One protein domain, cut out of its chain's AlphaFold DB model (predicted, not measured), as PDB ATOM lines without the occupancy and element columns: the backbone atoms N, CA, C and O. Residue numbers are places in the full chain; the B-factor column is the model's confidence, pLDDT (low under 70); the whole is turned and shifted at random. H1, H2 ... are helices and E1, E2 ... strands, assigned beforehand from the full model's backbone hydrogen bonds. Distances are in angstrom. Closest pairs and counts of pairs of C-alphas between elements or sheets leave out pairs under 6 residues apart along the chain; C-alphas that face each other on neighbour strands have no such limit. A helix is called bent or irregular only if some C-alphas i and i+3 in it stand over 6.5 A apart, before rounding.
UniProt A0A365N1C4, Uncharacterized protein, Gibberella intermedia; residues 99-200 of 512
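Overview. This is residues 99 to 200 of the 512 residues of an uncharacterized protein of Gibberella intermedia (UniProt A0A365N1C4). Two loose halves follow each other along the longest axis: a small two-strand ribbon, E1 and E2, with H2 along one side and H1 near E2, then an open chain of three helices, H3, H4 and H5, with no two of them in firm contact. The long link of residues 158 to 171 loops between H3 and H4, and residues 195 to 200 of H5 stick out. The 102 printed residues hold five named helices and two named strands, in the order H1 E1 H2 E2 H3 H4 H5, with the sheet E1 E2 parallel and the class mostly helix. The whole is loose, with a radius of gyration of the C-alphas of 18.2 A and spans of 52 by 35 by 22 A.

Along the chain. H1 is residues 99 to 105, with C-alpha 99 at (234.849, 201.536, 241.073). E1 is residues 111 to 114. H2, residues 123 to 137, is 21.6 A long. It is neither bent nor irregular, but only just: C-alphas 130 and 133 are 6.2 A apart. E2 is residues 141 to 144. H3, residues 147 to 157, is 15.2 A long, and H4, residues 172 to 182, is 15.3 A. H5, residues 185 to 200, is 22.9 A long, with C-alpha 200 at (259.631, 203.281, 268.026).

Arrangement. E1 and E2 are parallel at 18 degrees; N 113 and O 142 are within hydrogen-bond range at 2.8 A. E1, H2 and E2 form a strand-helix-strand unit, two parallel neighbour strands with a helix between, its crossover right-handed. The closest C-alphas of H2 and E2 are those of Ile 134 and Ala 141, 7.2 A apart. H3 and H5 are near each other, with 7 pairs of C-alphas within 10 A. H4 and H5 are close but not clearly touching, Tyr 181 and Ala 187 having the closest C-alphas, 6.7 A apart; they run the same way at a steep tilt of 56 degrees. H3 and H4 are apart. Every O i to N i+4 pair is within hydrogen-bond range in H1, H3, H4 and H5, and 9 of 11 in H2.

Size, cuts and confidence. The C-alphas of Thr 137 and Pro 185, the two farthest apart, are 51.9 A apart. The printed part has no cut, and the link H3 to H4 is long. Mean pLDDT of the printed part is 80.8; residues 115 to 124, 145 to 148 and 150 are under 70.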
ATOM      1  N   ASP A  99     235.615 202.732 241.419       81.38
ATOM      2  CA  ASP A  99     234.849 201.536 241.073       81.38
ATOM      3  C   ASP A  99     233.962 201.040 242.234       81.38
ATOM      4  O   ASP A  99     232.789 200.725 242.025       81.38
ATOM      5  N   LEU A 100     234.452 201.069 243.477       83.81
ATOM      6  CA  LEU A 100     233.671 200.779 244.678       83.81
ATOM      7  C   LEU A 100     232.591 201.841 244.894       83.81
ATOM      8  O   LEU A 100     231.451 201.498 245.214       83.81
ATOM      9  N   VAL A 101     232.920 203.121 244.696       87.31
ATOM     10  CA  VAL A 101     231.944 204.219 244.776       87.31
ATOM     11  C   VAL A 101     230.842 204.030 243.736       87.31
ATOM     12  O   VAL A 101     229.661 204.063 244.082       87.31
ATOM     13  N   GLN A 102     231.212 203.767 242.483       89.00
ATOM     14  CA  GLN A 102     230.263 203.516 241.401       89.00
ATOM     15  C   GLN A 102     229.424 202.269 241.662       89.00
ATOM     16  O   GLN A 102     228.209 202.313 241.494       89.00
ATOM     17  N   PHE A 103     230.034 201.175 242.126       85.38
ATOM     18  CA  PHE A 103     229.305 199.981 242.530       85.38
ATOM     19  C   PHE A 103     228.269 200.346 243.590       85.38
ATOM     20  O   PHE A 103     227.081 200.119 243.380       85.38
ATOM     21  N   LEU A 104     228.672 200.965 244.701       86.75
ATOM     22  CA  LEU A 104     227.770 201.364 245.788       86.75
ATOM     23  C   LEU A 104     226.620 202.264 245.312       86.75
ATOM     24  O   LEU A 104     225.494 202.081 245.768       86.75
ATOM     25  N   GLN A 105     226.877 203.179 244.375       86.69
ATOM     26  CA  GLN A 105     225.876 204.104 243.831       86.69
ATOM     27  C   GLN A 105     224.928 203.453 242.807       86.69
ATOM     28  O   GLN A 105     223.750 203.803 242.750       86.69
ATOM     29  N   ASN A 106     225.398 202.478 242.024       84.88
ATOM     30  CA  ASN A 106     224.667 201.928 240.876       84.88
ATOM     31  C   ASN A 106     223.789 200.717 241.233       84.88
ATOM     32  O   ASN A 106     223.930 199.622 240.684       84.88
ATOM     33  N   GLY A 107     222.857 200.885 242.176       79.44
ATOM     34  CA  GLY A 107     221.793 199.904 242.444       79.44
ATOM     35  C   GLY A 107     221.466 199.700 243.929       79.44
ATOM     36  O   GLY A 107     221.811 200.545 244.752       79.44
ATOM     37  N   PRO A 108     220.764 198.607 244.283       77.12
ATOM     38  CA  PRO A 108     220.312 198.378 245.652       77.12
ATOM     39  C   PRO A 108     221.488 198.115 246.614       77.12
ATOM     40  O   PRO A 108     222.527 197.612 246.173       77.12
ATOM     41  N   PRO A 109     221.332 198.420 247.920       82.69
ATOM     42  CA  PRO A 109     222.384 198.231 248.917       82.69
ATOM     43  C   PRO A 109     222.969 196.810 248.889       82.69
ATOM     44  O   PRO A 109     222.200 195.846 248.948       82.69
ATOM     45  N   PRO A 110     224.302 196.651 248.802       86.12
ATOM     46  CA  PRO A 110     224.923 195.333 248.796       86.12
ATOM     47  C   PRO A 110     225.039 194.741 250.207       86.12
ATOM     48  O   PRO A 110     225.087 195.460 251.205       86.12
ATOM     49  N   VAL A 111     225.167 193.418 250.288       82.50
ATOM     50  CA  VAL A 111     225.480 192.682 251.521       82.50
ATOM     51  C   VAL A 111     226.997 192.576 251.692       82.50
ATOM     52  O   VAL A 111     227.685 192.077 250.808       82.50
ATOM     53  N   CYS A 112     227.543 193.011 252.828       79.44
ATOM     54  CA  CYS A 112     228.961 192.809 253.138       79.44
ATOM     55  C   CYS A 112     229.172 191.444 253.809       79.44
ATOM     56  O   CYS A 112     228.583 191.173 254.855       79.44
ATOM     57  N   ILE A 113     230.023 190.599 253.228       76.50
ATOM     58  CA  ILE A 113     230.345 189.255 253.712       76.50
ATOM     59  C   ILE A 113     231.841 189.200 254.009       76.50
ATOM     60  O   ILE A 113     232.672 189.425 253.134       76.50
ATOM     61  N   GLY A 114     232.195 188.882 255.249       72.44
ATOM     62  CA  GLY A 114     233.580 188.708 255.661       72.44
ATOM     63  C   GLY A 114     233.656 187.729 256.818       72.44
ATOM     64  O   GLY A 114     232.887 187.833 257.770       72.44
ATOM     65  N   PHE A 115     234.586 186.783 256.736       69.25
ATOM     66  CA  PHE A 115     234.757 185.746 257.757       69.25
ATOM     67  C   PHE A 115     235.960 186.000 258.676       69.25
ATOM     68  O   PHE A 115     236.283 185.172 259.523       69.25
ATOM     69  N   GLY A 116     236.634 187.145 258.526       66.81
ATOM     70  CA  GLY A 116     237.839 187.461 259.287       66.81
ATOM     71  C   GLY A 116     238.987 186.487 258.997       66.81
ATOM     72  O   GLY A 116     239.139 185.995 257.879       66.81
ATOM     73  N   SER A 117     239.827 186.234 260.002       57.94
ATOM     74  CA  SER A 117     240.971 185.324 259.889       57.94
ATOM     75  C   SER A 117     240.552 183.879 260.163       57.94
ATOM     76  O   SER A 117     240.804 183.351 261.245       57.94
ATOM     77  N   ILE A 118     239.925 183.242 259.175       61.72
ATOM     78  CA  ILE A 118     239.682 181.798 259.183       61.72
ATOM     79  C   ILE A 118     240.562 181.104 258.144       61.72
ATOM     80  O   ILE A 118     240.739 181.600 257.032       61.72
ATOM     81  N   VAL A 119     241.115 179.952 258.519       58.03
ATOM     82  CA  VAL A 119     241.733 179.024 257.568       58.03
ATOM     83  C   VAL A 119     240.600 178.179 256.994       58.03
ATOM     84  O   VAL A 119     239.856 177.557 257.748       58.03
ATOM     85  N   LEU A 120     240.419 178.224 255.676       60.19
ATOM     86  CA  LEU A 120     239.401 177.448 254.973       60.19
ATOM     87  C   LEU A 120     240.068 176.277 254.258       60.19
ATOM     88  O   LEU A 120     240.947 176.499 253.430       60.19
ATOM     89  N   ASP A 121     239.604 175.059 254.534       53.16
ATOM     90  CA  ASP A 121     240.150 173.836 253.927       53.16
ATOM     91  C   ASP A 121     239.942 173.786 252.405       53.16
ATOM     92  O   ASP A 121     240.771 173.253 251.672       53.16
ATOM     93  N   ASN A 122     238.829 174.344 251.911       64.62
ATOM     94  CA  ASN A 122     238.523 174.420 250.483       64.62
ATOM     95  C   ASN A 122     237.917 175.794 250.131       64.62
ATOM     96  O   ASN A 122     236.690 175.957 250.147       64.62
ATOM     97  N   PRO A 123     238.758 176.801 249.845       64.44
ATOM     98  CA  PRO A 123     238.309 178.170 249.610       64.44
ATOM     99  C   PRO A 123     237.436 178.294 248.357       64.44
ATOM    100  O   PRO A 123     236.508 179.095 248.357       64.44
ATOM    101  N   GLU A 124     237.667 177.480 247.324       63.34
ATOM    102  CA  GLU A 124     236.861 177.502 246.097       63.34
ATOM    103  C   GLU A 124     235.423 177.059 246.360       63.34
ATOM    104  O   GLU A 124     234.476 177.734 245.961       63.34
ATOM    105  N   LYS A 125     235.247 175.972 247.122       70.50
ATOM    106  CA  LYS A 125     233.917 175.493 247.509       70.50
ATOM    107  C   LYS A 125     233.176 176.509 248.379       70.50
ATOM    108  O   LYS A 125     231.974 176.686 248.220       70.50
ATOM    109  N   VAL A 126     233.879 177.184 249.287       70.00
ATOM    110  CA  VAL A 126     233.283 178.219 250.148       70.00
ATOM    111  C   VAL A 126     232.896 179.452 249.340       70.00
ATOM    112  O   VAL A 126     231.814 179.992 249.549       70.00
ATOM    113  N   ILE A 127     233.734 179.870 248.389       70.12
ATOM    114  CA  ILE A 127     233.405 180.954 247.460       70.12
ATOM    115  C   ILE A 127     232.172 180.583 246.632       70.12
ATOM    116  O   ILE A 127     231.276 181.413 246.540       70.12
ATOM    117  N   GLY A 128     232.073 179.354 246.113       70.81
ATOM    118  CA  GLY A 128     230.870 178.871 245.422       70.81
ATOM    119  C   GLY A 128     229.621 178.953 246.303       70.81
ATOM    120  O   GLY A 128     228.648 179.599 245.943       70.81
ATOM    121  N   VAL A 129     229.693 178.451 247.539       77.25
ATOM    122  CA  VAL A 129     228.585 178.542 248.513       77.25
ATOM    123  C   VAL A 129     228.184 179.989 248.839       77.25
ATOM    124  O   VAL A 129     227.045 180.227 249.232       77.25
ATOM    125  N   ILE A 130     229.087 180.961 248.690       77.06
ATOM    126  CA  ILE A 130     228.776 182.385 248.870       77.06
ATOM    127  C   ILE A 130     228.188 182.986 247.590       77.06
ATOM    128  O   ILE A 130     227.222 183.739 247.679       77.06
ATOM    129  N   LEU A 131     228.760 182.681 246.424       76.81
ATOM    130  CA  LEU A 131     228.366 183.264 245.142       76.81
ATOM    131  C   LEU A 131     227.049 182.682 244.616       76.81
ATOM    132  O   LEU A 131     226.198 183.466 244.200       76.81
ATOM    133  N   ASP A 132     226.828 181.367 244.711       80.25
ATOM    134  CA  ASP A 132     225.632 180.710 244.160       80.25
ATOM    135  C   ASP A 132     224.326 181.316 244.720       80.25
ATOM    136  O   ASP A 132     223.420 181.620 243.941       80.25
ATOM    137  N   PRO A 133     224.191 181.586 246.040       79.12
ATOM    138  CA  PRO A 133     223.007 182.257 246.575       79.12
ATOM    139  C   PRO A 133     222.890 183.725 246.151       79.12
ATOM    140  O   PRO A 133     221.775 184.220 245.979       79.12
ATOM    141  N   ILE A 134     224.005 184.443 245.990       79.75
ATOM    142  CA  ILE A 134     223.990 185.846 245.541       79.75
ATOM    143  C   ILE A 134     223.477 185.915 244.101       79.75
ATOM    144  O   ILE A 134     222.597 186.722 243.801       79.75
ATOM    145  N   GLU A 135     223.964 185.023 243.238       78.56
ATOM    146  CA  GLU A 135     223.518 184.913 241.849       78.56
ATOM    147  C   GLU A 135     222.051 184.482 241.765       78.56
ATOM    148  O   GLU A 135     221.256 185.138 241.091       78.56
ATOM    149  N   ALA A 136     221.651 183.452 242.518       78.81
ATOM    150  CA  ALA A 136     220.271 182.964 242.541       78.81
ATOM    151  C   ALA A 136     219.264 184.011 243.048       78.81
ATOM    152  O   ALA A 136     218.113 184.035 242.615       78.81
ATOM    153  N   THR A 137     219.684 184.889 243.963       82.00
ATOM    154  CA  THR A 137     218.840 185.973 244.492       82.00
ATOM    155  C   THR A 137     218.897 187.247 243.648       82.00
ATOM    156  O   THR A 137     218.115 188.168 243.888       82.00
ATOM    157  N   GLY A 138     219.813 187.328 242.673       78.38
ATOM    158  CA  GLY A 138     220.118 188.565 241.950       78.38
ATOM    159  C   GLY A 138     220.634 189.682 242.867       78.38
ATOM    160  O   GLY A 138     220.513 190.864 242.533       78.38
ATOM    161  N   GLY A 139     221.143 189.307 244.044       78.00
ATOM    162  CA  GLY A 139     221.636 190.213 245.067       78.00
ATOM    163  C   GLY A 139     222.993 190.808 244.701       78.00
ATOM    164  O   GLY A 139     223.690 190.355 243.798       78.00
ATOM    165  N   ARG A 140     223.388 191.847 245.433       85.06
ATOM    166  CA  ARG A 140     224.714 192.462 245.322       85.06
ATOM    167  C   ARG A 140     225.475 192.225 246.617       85.06
ATOM    168  O   ARG A 140     224.879 192.341 247.686       85.06
ATOM    169  N   ALA A 141     226.773 191.941 246.546       81.25
ATOM    170  CA  ALA A 141     227.588 191.719 247.739       81.25
ATOM    171  C   ALA A 141     228.996 192.317 247.632       81.25
ATOM    172  O   ALA A 141     229.540 192.451 246.541       81.25
ATOM    173  N   ILE A 142     229.578 192.646 248.787       81.25
ATOM    174  CA  ILE A 142     230.989 193.004 248.970       81.25
ATOM    175  C   ILE A 142     231.628 191.878 249.774       81.25
ATOM    176  O   ILE A 142     231.181 191.592 250.883       81.25
ATOM    177  N   ILE A 143     232.661 191.234 249.233       75.25
ATOM    178  CA  ILE A 143     233.314 190.088 249.878       75.25
ATOM    179  C   ILE A 143     234.685 190.517 250.404       75.25
ATOM    180  O   ILE A 143     235.609 190.755 249.631       75.25
ATOM    181  N   SER A 144     234.834 190.576 251.727       71.25
ATOM    182  CA  SER A 144     236.113 190.824 252.395       71.25
ATOM    183  C   SER A 144     236.861 189.502 252.579       71.25
ATOM    184  O   SER A 144     236.558 188.730 253.494       71.25
ATOM    185  N   LYS A 145     237.850 189.236 251.719       63.78
ATOM    186  CA  LYS A 145     238.756 188.081 251.864       63.78
ATOM    187  C   LYS A 145     239.629 188.244 253.121       63.78
ATOM    188  O   LYS A 145     239.906 189.362 253.547       63.78
ATOM    189  N   GLY A 146     240.002 187.125 253.746       61.97
ATOM    190  CA  GLY A 146     240.671 187.096 255.054       61.97
ATOM    191  C   GLY A 146     242.007 187.851 255.119       61.97
ATOM    192  O   GLY A 146     242.624 188.173 254.106       61.97
ATOM    193  N   CYS A 147     242.485 188.099 256.341       60.38
ATOM    194  CA  CYS A 147     243.614 188.998 256.612       60.38
ATOM    195  C   CYS A 147     244.979 188.522 256.079       60.38
ATOM    196  O   CYS A 147     245.903 189.321 256.010       60.38
ATOM    197  N   GLN A 148     245.143 187.246 255.720       66.56
ATOM    198  CA  GLN A 148     246.452 186.688 255.351       66.56
ATOM    199  C   GLN A 148     246.992 187.252 254.032       66.56
ATOM    200  O   GLN A 148     248.156 187.639 253.973       66.56
ATOM    201  N   LEU A 149     246.148 187.363 252.999       70.00
ATOM    202  CA  LEU A 149     246.543 187.994 251.732       70.00
ATOM    203  C   LEU A 149     246.837 189.482 251.927       70.00
ATOM    204  O   LEU A 149     247.824 189.979 251.399       70.00
ATOM    205  N   PHE A 150     246.028 190.165 252.744       69.88
ATOM    206  CA  PHE A 150     246.265 191.560 253.109       69.88
ATOM    207  C   PHE A 150     247.643 191.744 253.763       69.88
ATOM    208  O   PHE A 150     248.439 192.547 253.289       69.88
ATOM    209  N   TRP A 151     247.964 190.968 254.803       73.12
ATOM    210  CA  TRP A 151     249.261 191.068 255.480       73.12
ATOM    211  C   TRP A 151     250.427 190.669 254.577       73.12
ATOM    212  O   TRP A 151     251.458 191.335 254.600       73.12
ATOM    213  N   GLY A 152     250.257 189.640 253.740       78.69
ATOM    214  CA  GLY A 152     251.251 189.282 252.732       78.69
ATOM    215  C   GLY A 152     251.529 190.438 251.766       78.69
ATOM    216  O   GLY A 152     252.687 190.735 251.485       78.69
ATOM    217  N   GLN A 153     250.485 191.138 251.312       80.44
ATOM    218  CA  GLN A 153     250.639 192.300 250.439       80.44
ATOM    219  C   GLN A 153     251.310 193.472 251.164       80.44
ATOM    220  O   GLN A 153     252.141 194.153 250.575       80.44
ATOM    221  N   MET A 154     251.018 193.694 252.450       78.44
ATOM    222  CA  MET A 154     251.702 194.723 253.246       78.44
ATOM    223  C   MET A 154     253.205 194.447 253.376       78.44
ATOM    224  O   MET A 154     254.011 195.366 253.244       78.44
ATOM    225  N   VAL A 155     253.595 193.184 253.572       85.38
ATOM    226  CA  VAL A 155     255.008 192.768 253.598       85.38
ATOM    227  C   VAL A 155     255.669 192.972 252.230       85.38
ATOM    228  O   VAL A 155     256.798 193.466 252.168       85.38
ATOM    229  N   ALA A 156     254.961 192.651 251.144       88.50
ATOM    230  CA  ALA A 156     255.441 192.856 249.779       88.50
ATOM    231  C   ALA A 156     255.627 194.342 249.437       88.50
ATOM    232  O   ALA A 156     256.676 194.734 248.931       88.50
ATOM    233  N   ASN A 157     254.655 195.185 249.787       83.88
ATOM    234  CA  ASN A 157     254.709 196.632 249.571       83.88
ATOM    235  C   ASN A 157     255.826 197.296 250.384       83.88
ATOM    236  O   ASN A 157     256.433 198.263 249.930       83.88
ATOM    237  N   ALA A 158     256.133 196.765 251.569       86.62
ATOM    238  CA  ALA A 158     257.284 197.200 252.351       86.62
ATOM    239  C   ALA A 158     258.629 196.738 251.756       86.62
ATOM    240  O   ALA A 158     259.676 197.139 252.258       86.62
ATOM    241  N   GLY A 159     258.624 195.882 250.725       89.44
ATOM    242  CA  GLY A 159     259.815 195.250 250.151       89.44
ATOM    243  C   GLY A 159     260.461 194.202 251.063       89.44
ATOM    244  O   GLY A 159     261.547 193.711 250.766       89.44
ATOM    245  N   ALA A 160     259.816 193.863 252.184       90.88
ATOM    246  CA  ALA A 160     260.325 192.927 253.186       90.88
ATOM    247  C   ALA A 160     260.043 191.456 252.825       90.88
ATOM    248  O   ALA A 160     260.535 190.544 253.486       90.88
ATOM    249  N   GLY A 161     259.267 191.212 251.769       91.31
ATOM    250  CA  GLY A 161     258.993 189.882 251.242       91.31
ATOM    251  C   GLY A 161     258.449 189.932 249.814       91.31
ATOM    252  O   GLY A 161     258.225 191.013 249.272       91.31
ATOM    253  N   PRO A 162     258.279 188.770 249.172       90.50
ATOM    254  CA  PRO A 162     257.757 188.679 247.817       90.50
ATOM    255  C   PRO A 162     256.247 188.939 247.791       90.50
ATOM    256  O   PRO A 162     255.568 188.838 248.816       90.50
ATOM    257  N   ALA A 163     255.708 189.207 246.598       88.44
ATOM    258  CA  ALA A 163     254.264 189.249 246.390       88.44
ATOM    259  C   ALA A 163     253.606 187.935 246.873       88.44
ATOM    260  O   ALA A 163     254.171 186.856 246.645       88.44
ATOM    261  N   PRO A 164     252.432 187.993 247.534       84.75
ATOM    262  CA  PRO A 164     251.728 186.798 247.986       84.75
ATOM    263  C   PRO A 164     251.466 185.833 246.834       84.75
ATOM    264  O   PRO A 164     250.975 186.235 245.783       84.75
ATOM    265  N   ILE A 165     251.751 184.548 247.044       82.69
ATOM    266  CA  ILE A 165     251.443 183.503 246.065       82.69
ATOM    267  C   ILE A 165     250.021 182.996 246.344       82.69
ATOM    268  O   ILE A 165     249.778 182.470 247.436       82.69
ATOM    269  N   PRO A 166     249.075 183.109 245.394       79.56
ATOM    270  CA  PRO A 166     247.769 182.476 245.529       79.56
ATOM    271  C   PRO A 166     247.918 180.960 245.704       79.56
ATOM    272  O   PRO A 166     248.720 180.326 245.023       79.56
ATOM    273  N   HIS A 167     247.128 180.351 246.591       73.06
ATOM    274  CA  HIS A 167     247.218 178.911 246.877       73.06
ATOM    275  C   HIS A 167     247.041 178.028 245.626       73.06
ATOM    276  O   HIS A 167     247.703 177.003 245.503       73.06
ATOM    277  N   THR A 168     246.196 178.447 244.680       76.31
ATOM    278  CA  THR A 168     245.974 177.782 243.383       76.31
ATOM    279  C   THR A 168     247.195 177.817 242.466       76.31
ATOM    280  O   THR A 168     247.304 177.024 241.539       76.31
ATOM    281  N   GLU A 169     248.116 178.741 242.716       81.44
ATOM    282  CA  GLU A 169     249.319 178.971 241.928       81.44
ATOM    283  C   GLU A 169     250.588 178.486 242.628       81.44
ATOM    284  O   GLU A 169     251.689 178.702 242.120       81.44
ATOM    285  N   LEU A 170     250.462 177.853 243.796       82.25
ATOM    286  CA  LEU A 170     251.602 177.414 244.577       82.25
ATOM    287  C   LEU A 170     252.302 176.239 243.887       82.25
ATOM    288  O   LEU A 170     251.823 175.107 243.889       82.25
ATOM    289  N   THR A 171     253.475 176.514 243.327       89.81
ATOM    290  CA  THR A 171     254.375 175.505 242.767       89.81
ATOM    291  C   THR A 171     255.714 175.538 243.490       89.81
ATOM    292  O   THR A 171     256.073 176.543 244.110       89.81
ATOM    293  N   VAL A 172     256.477 174.445 243.393       90.81
ATOM    294  CA  VAL A 172     257.832 174.364 243.961       90.81
ATOM    295  C   VAL A 172     258.711 175.499 243.426       90.81
ATOM    296  O   VAL A 172     259.402 176.146 244.208       90.81
ATOM    297  N   ASP A 173     258.624 175.806 242.129       93.00
ATOM    298  CA  ASP A 173     259.424 176.862 241.498       93.00
ATOM    299  C   ASP A 173     259.052 178.261 242.001       93.00
ATOM    300  O   ASP A 173     259.928 179.034 242.393       93.00
ATOM    301  N   LYS A 174     257.749 178.583 242.051       87.94
ATOM    302  CA  LYS A 174     257.268 179.878 242.559       87.94
ATOM    303  C   LYS A 174     257.642 180.062 244.029       87.94
ATOM    304  O   LYS A 174     258.102 181.136 244.418       87.94
ATOM    305  N   LEU A 175     257.521 179.003 244.831       87.25
ATOM    306  CA  LEU A 175     257.924 179.026 246.234       87.25
ATOM    307  C   LEU A 175     259.444 179.184 246.390       87.25
ATOM    308  O   LEU A 175     259.893 179.973 247.219       87.25
ATOM    309  N   ALA A 176     260.248 178.496 245.578       88.88
ATOM    310  CA  ALA A 176     261.703 178.619 245.611       88.88
ATOM    311  C   ALA A 176     262.170 180.043 245.264       88.88
ATOM    312  O   ALA A 176     263.062 180.572 245.927       88.88
ATOM    313  N   VAL A 177     261.554 180.690 244.267       92.19
ATOM    314  CA  VAL A 177     261.828 182.097 243.919       92.19
ATOM    315  C   VAL A 177     261.452 183.033 245.069       92.19
ATOM    316  O   VAL A 177     262.257 183.886 245.446       92.19
ATOM    317  N   ALA A 178     260.279 182.842 245.674       87.88
ATOM    318  CA  ALA A 178     259.838 183.618 246.831       87.88
ATOM    319  C   ALA A 178     260.797 183.482 248.029       87.88
ATOM    320  O   ALA A 178     261.183 184.486 248.625       87.88
ATOM    321  N   ILE A 179     261.258 182.266 248.337       86.50
ATOM    322  CA  ILE A 179     262.244 182.027 249.403       86.50
ATOM    323  C   ILE A 179     263.567 182.733 249.091       86.50
ATOM    324  O   ILE A 179     264.131 183.386 249.967       86.50
ATOM    325  N   ARG A 180     264.060 182.662 247.846       93.00
ATOM    326  CA  ARG A 180     265.282 183.384 247.447       93.00
ATOM    327  C   ARG A 180     265.140 184.894 247.626       93.00
ATOM    328  O   ARG A 180     266.097 185.528 248.059       93.00
ATOM    329  N   TYR A 181     263.966 185.456 247.337       92.19
ATOM    330  CA  TYR A 181     263.692 186.869 247.602       92.19
ATOM    331  C   TYR A 181     263.767 187.183 249.101       92.19
ATOM    332  O   TYR A 181     264.463 188.121 249.483       92.19
ATOM    333  N   CYS A 182     263.130 186.376 249.958       87.38
ATOM    334  CA  CYS A 182     263.194 186.550 251.416       87.38
ATOM    335  C   CYS A 182     264.629 186.486 251.967       87.38
ATOM    336  O   CYS A 182     264.940 187.154 252.947       87.38
ATOM    337  N   LEU A 183     265.503 185.693 251.341       91.12
ATOM    338  CA  LEU A 183     266.917 185.561 251.714       91.12
ATOM    339  C   LEU A 183     267.815 186.653 251.105       91.12
ATOM    340  O   LEU A 183     269.026 186.652 251.333       91.12
ATOM    341  N   SER A 184     267.258 187.572 250.315       93.50
ATOM    342  CA  SER A 184     268.031 188.639 249.686       93.50
ATOM    343  C   SER A 184     268.431 189.732 250.692       93.50
ATOM    344  O   SER A 184     267.677 190.035 251.623       93.50
ATOM    345  N   PRO A 185     269.574 190.415 250.483       95.00
ATOM    346  CA  PRO A 185     269.955 191.571 251.298       95.00
ATOM    347  C   PRO A 185     268.931 192.714 251.253       95.00
ATOM    348  O   PRO A 185     268.778 193.449 252.229       95.00
ATOM    349  N   GLN A 186     268.213 192.856 250.133       93.44
ATOM    350  CA  GLN A 186     267.151 193.848 249.965       93.44
ATOM    351  C   GLN A 186     266.008 193.596 250.952       93.44
ATOM    352  O   GLN A 186     265.653 194.502 251.705       93.44
ATOM    353  N   ALA A 187     265.483 192.367 250.985       89.56
ATOM    354  CA  ALA A 187     264.408 191.993 251.900       89.56
ATOM    355  C   ALA A 187     264.842 192.148 253.364       89.56
ATOM    356  O   ALA A 187     264.097 192.699 254.170       89.56
ATOM    357  N   ALA A 188     266.080 191.759 253.696       89.88
ATOM    358  CA  ALA A 188     266.634 191.935 255.038       89.88
ATOM    359  C   ALA A 188     266.726 193.417 255.455       89.88
ATOM    360  O   ALA A 188     266.362 193.769 256.575       89.88
ATOM    361  N   THR A 189     267.162 194.299 254.550       95.06
ATOM    362  CA  THR A 189     267.271 195.747 254.814       95.06
ATOM    363  C   THR A 189     265.895 196.398 254.976       95.06
ATOM    364  O   THR A 189     265.678 197.205 255.884       95.06
ATOM    365  N   ALA A 190     264.940 196.022 254.124       92.19
ATOM    366  CA  ALA A 190     263.559 196.476 254.220       92.19
ATOM    367  C   ALA A 190     262.902 196.008 255.529       92.19
ATOM    368  O   ALA A 190     262.299 196.811 256.241       92.19
ATOM    369  N   ALA A 191     263.091 194.738 255.898       90.75
ATOM    370  CA  ALA A 191     262.610 194.187 257.159       90.75
ATOM    371  C   ALA A 191     263.221 194.904 258.375       90.75
ATOM    372  O   ALA A 191     262.490 195.234 259.306       90.75
ATOM    373  N   ALA A 192     264.523 195.216 258.350       91.38
ATOM    374  CA  ALA A 192     265.176 196.000 259.400       91.38
ATOM    375  C   ALA A 192     264.577 197.413 259.519       91.38
ATOM    376  O   ALA A 192     264.272 197.863 260.616       91.38
ATOM    377  N   THR A 193     264.299 198.071 258.391       92.38
ATOM    378  CA  THR A 193     263.651 199.396 258.377       92.38
ATOM    379  C   THR A 193     262.250 199.354 258.994       92.38
ATOM    380  O   THR A 193     261.853 200.264 259.724       92.38
ATOM    381  N   VAL A 194     261.475 198.304 258.701       88.44
ATOM    382  CA  VAL A 194     260.155 198.092 259.315       88.44
ATOM    383  C   VAL A 194     260.300 197.821 260.813       88.44
ATOM    384  O   VAL A 194     259.565 198.410 261.602       88.44
ATOM    385  N   ALA A 195     261.265 196.990 261.213       89.44
ATOM    386  CA  ALA A 195     261.539 196.694 262.614       89.44
ATOM    387  C   ALA A 195     261.925 197.954 263.404       89.44
ATOM    388  O   ALA A 195     261.389 198.167 264.490       89.44
ATOM    389  N   ASP A 196     262.763 198.827 262.843       91.62
ATOM    390  CA  ASP A 196     263.141 200.099 263.465       91.62
ATOM    391  C   ASP A 196     261.916 200.996 263.680       91.62
ATOM    392  O   ASP A 196     261.712 201.515 264.781       91.62
ATOM    393  N   LYS A 197     261.034 201.113 262.675       86.88
ATOM    394  CA  LYS A 197     259.764 201.845 262.813       86.88
ATOM    395  C   LYS A 197     258.897 201.247 263.920       86.88
ATOM    396  O   LYS A 197     258.512 201.973 264.833       86.88
ATOM    397  N   MET A 198     258.668 199.934 263.894       84.88
ATOM    398  CA  MET A 198     257.865 199.229 264.901       84.88
ATOM    399  C   MET A 198     258.459 199.345 266.312       84.88
ATOM    400  O   MET A 198     257.712 199.436 267.281       84.88
ATOM    401  N   SER A 199     259.788 199.388 266.444       87.75
ATOM    402  CA  SER A 199     260.465 199.541 267.740       87.75
ATOM    403  C   SER A 199     260.210 200.905 268.390       87.75
ATOM    404  O   SER A 199     260.205 201.021 269.614       87.75
ATOM    405  N   SER A 200     259.959 201.930 267.570       85.81
ATOM    406  CA  SER A 200     259.631 203.281 268.026       85.81
ATOM    407  C   SER A 200     258.143 203.470 268.351       85.81
ATOM    408  O   SER A 200     257.759 204.482 268.943       85.81
TER     409      SER A 200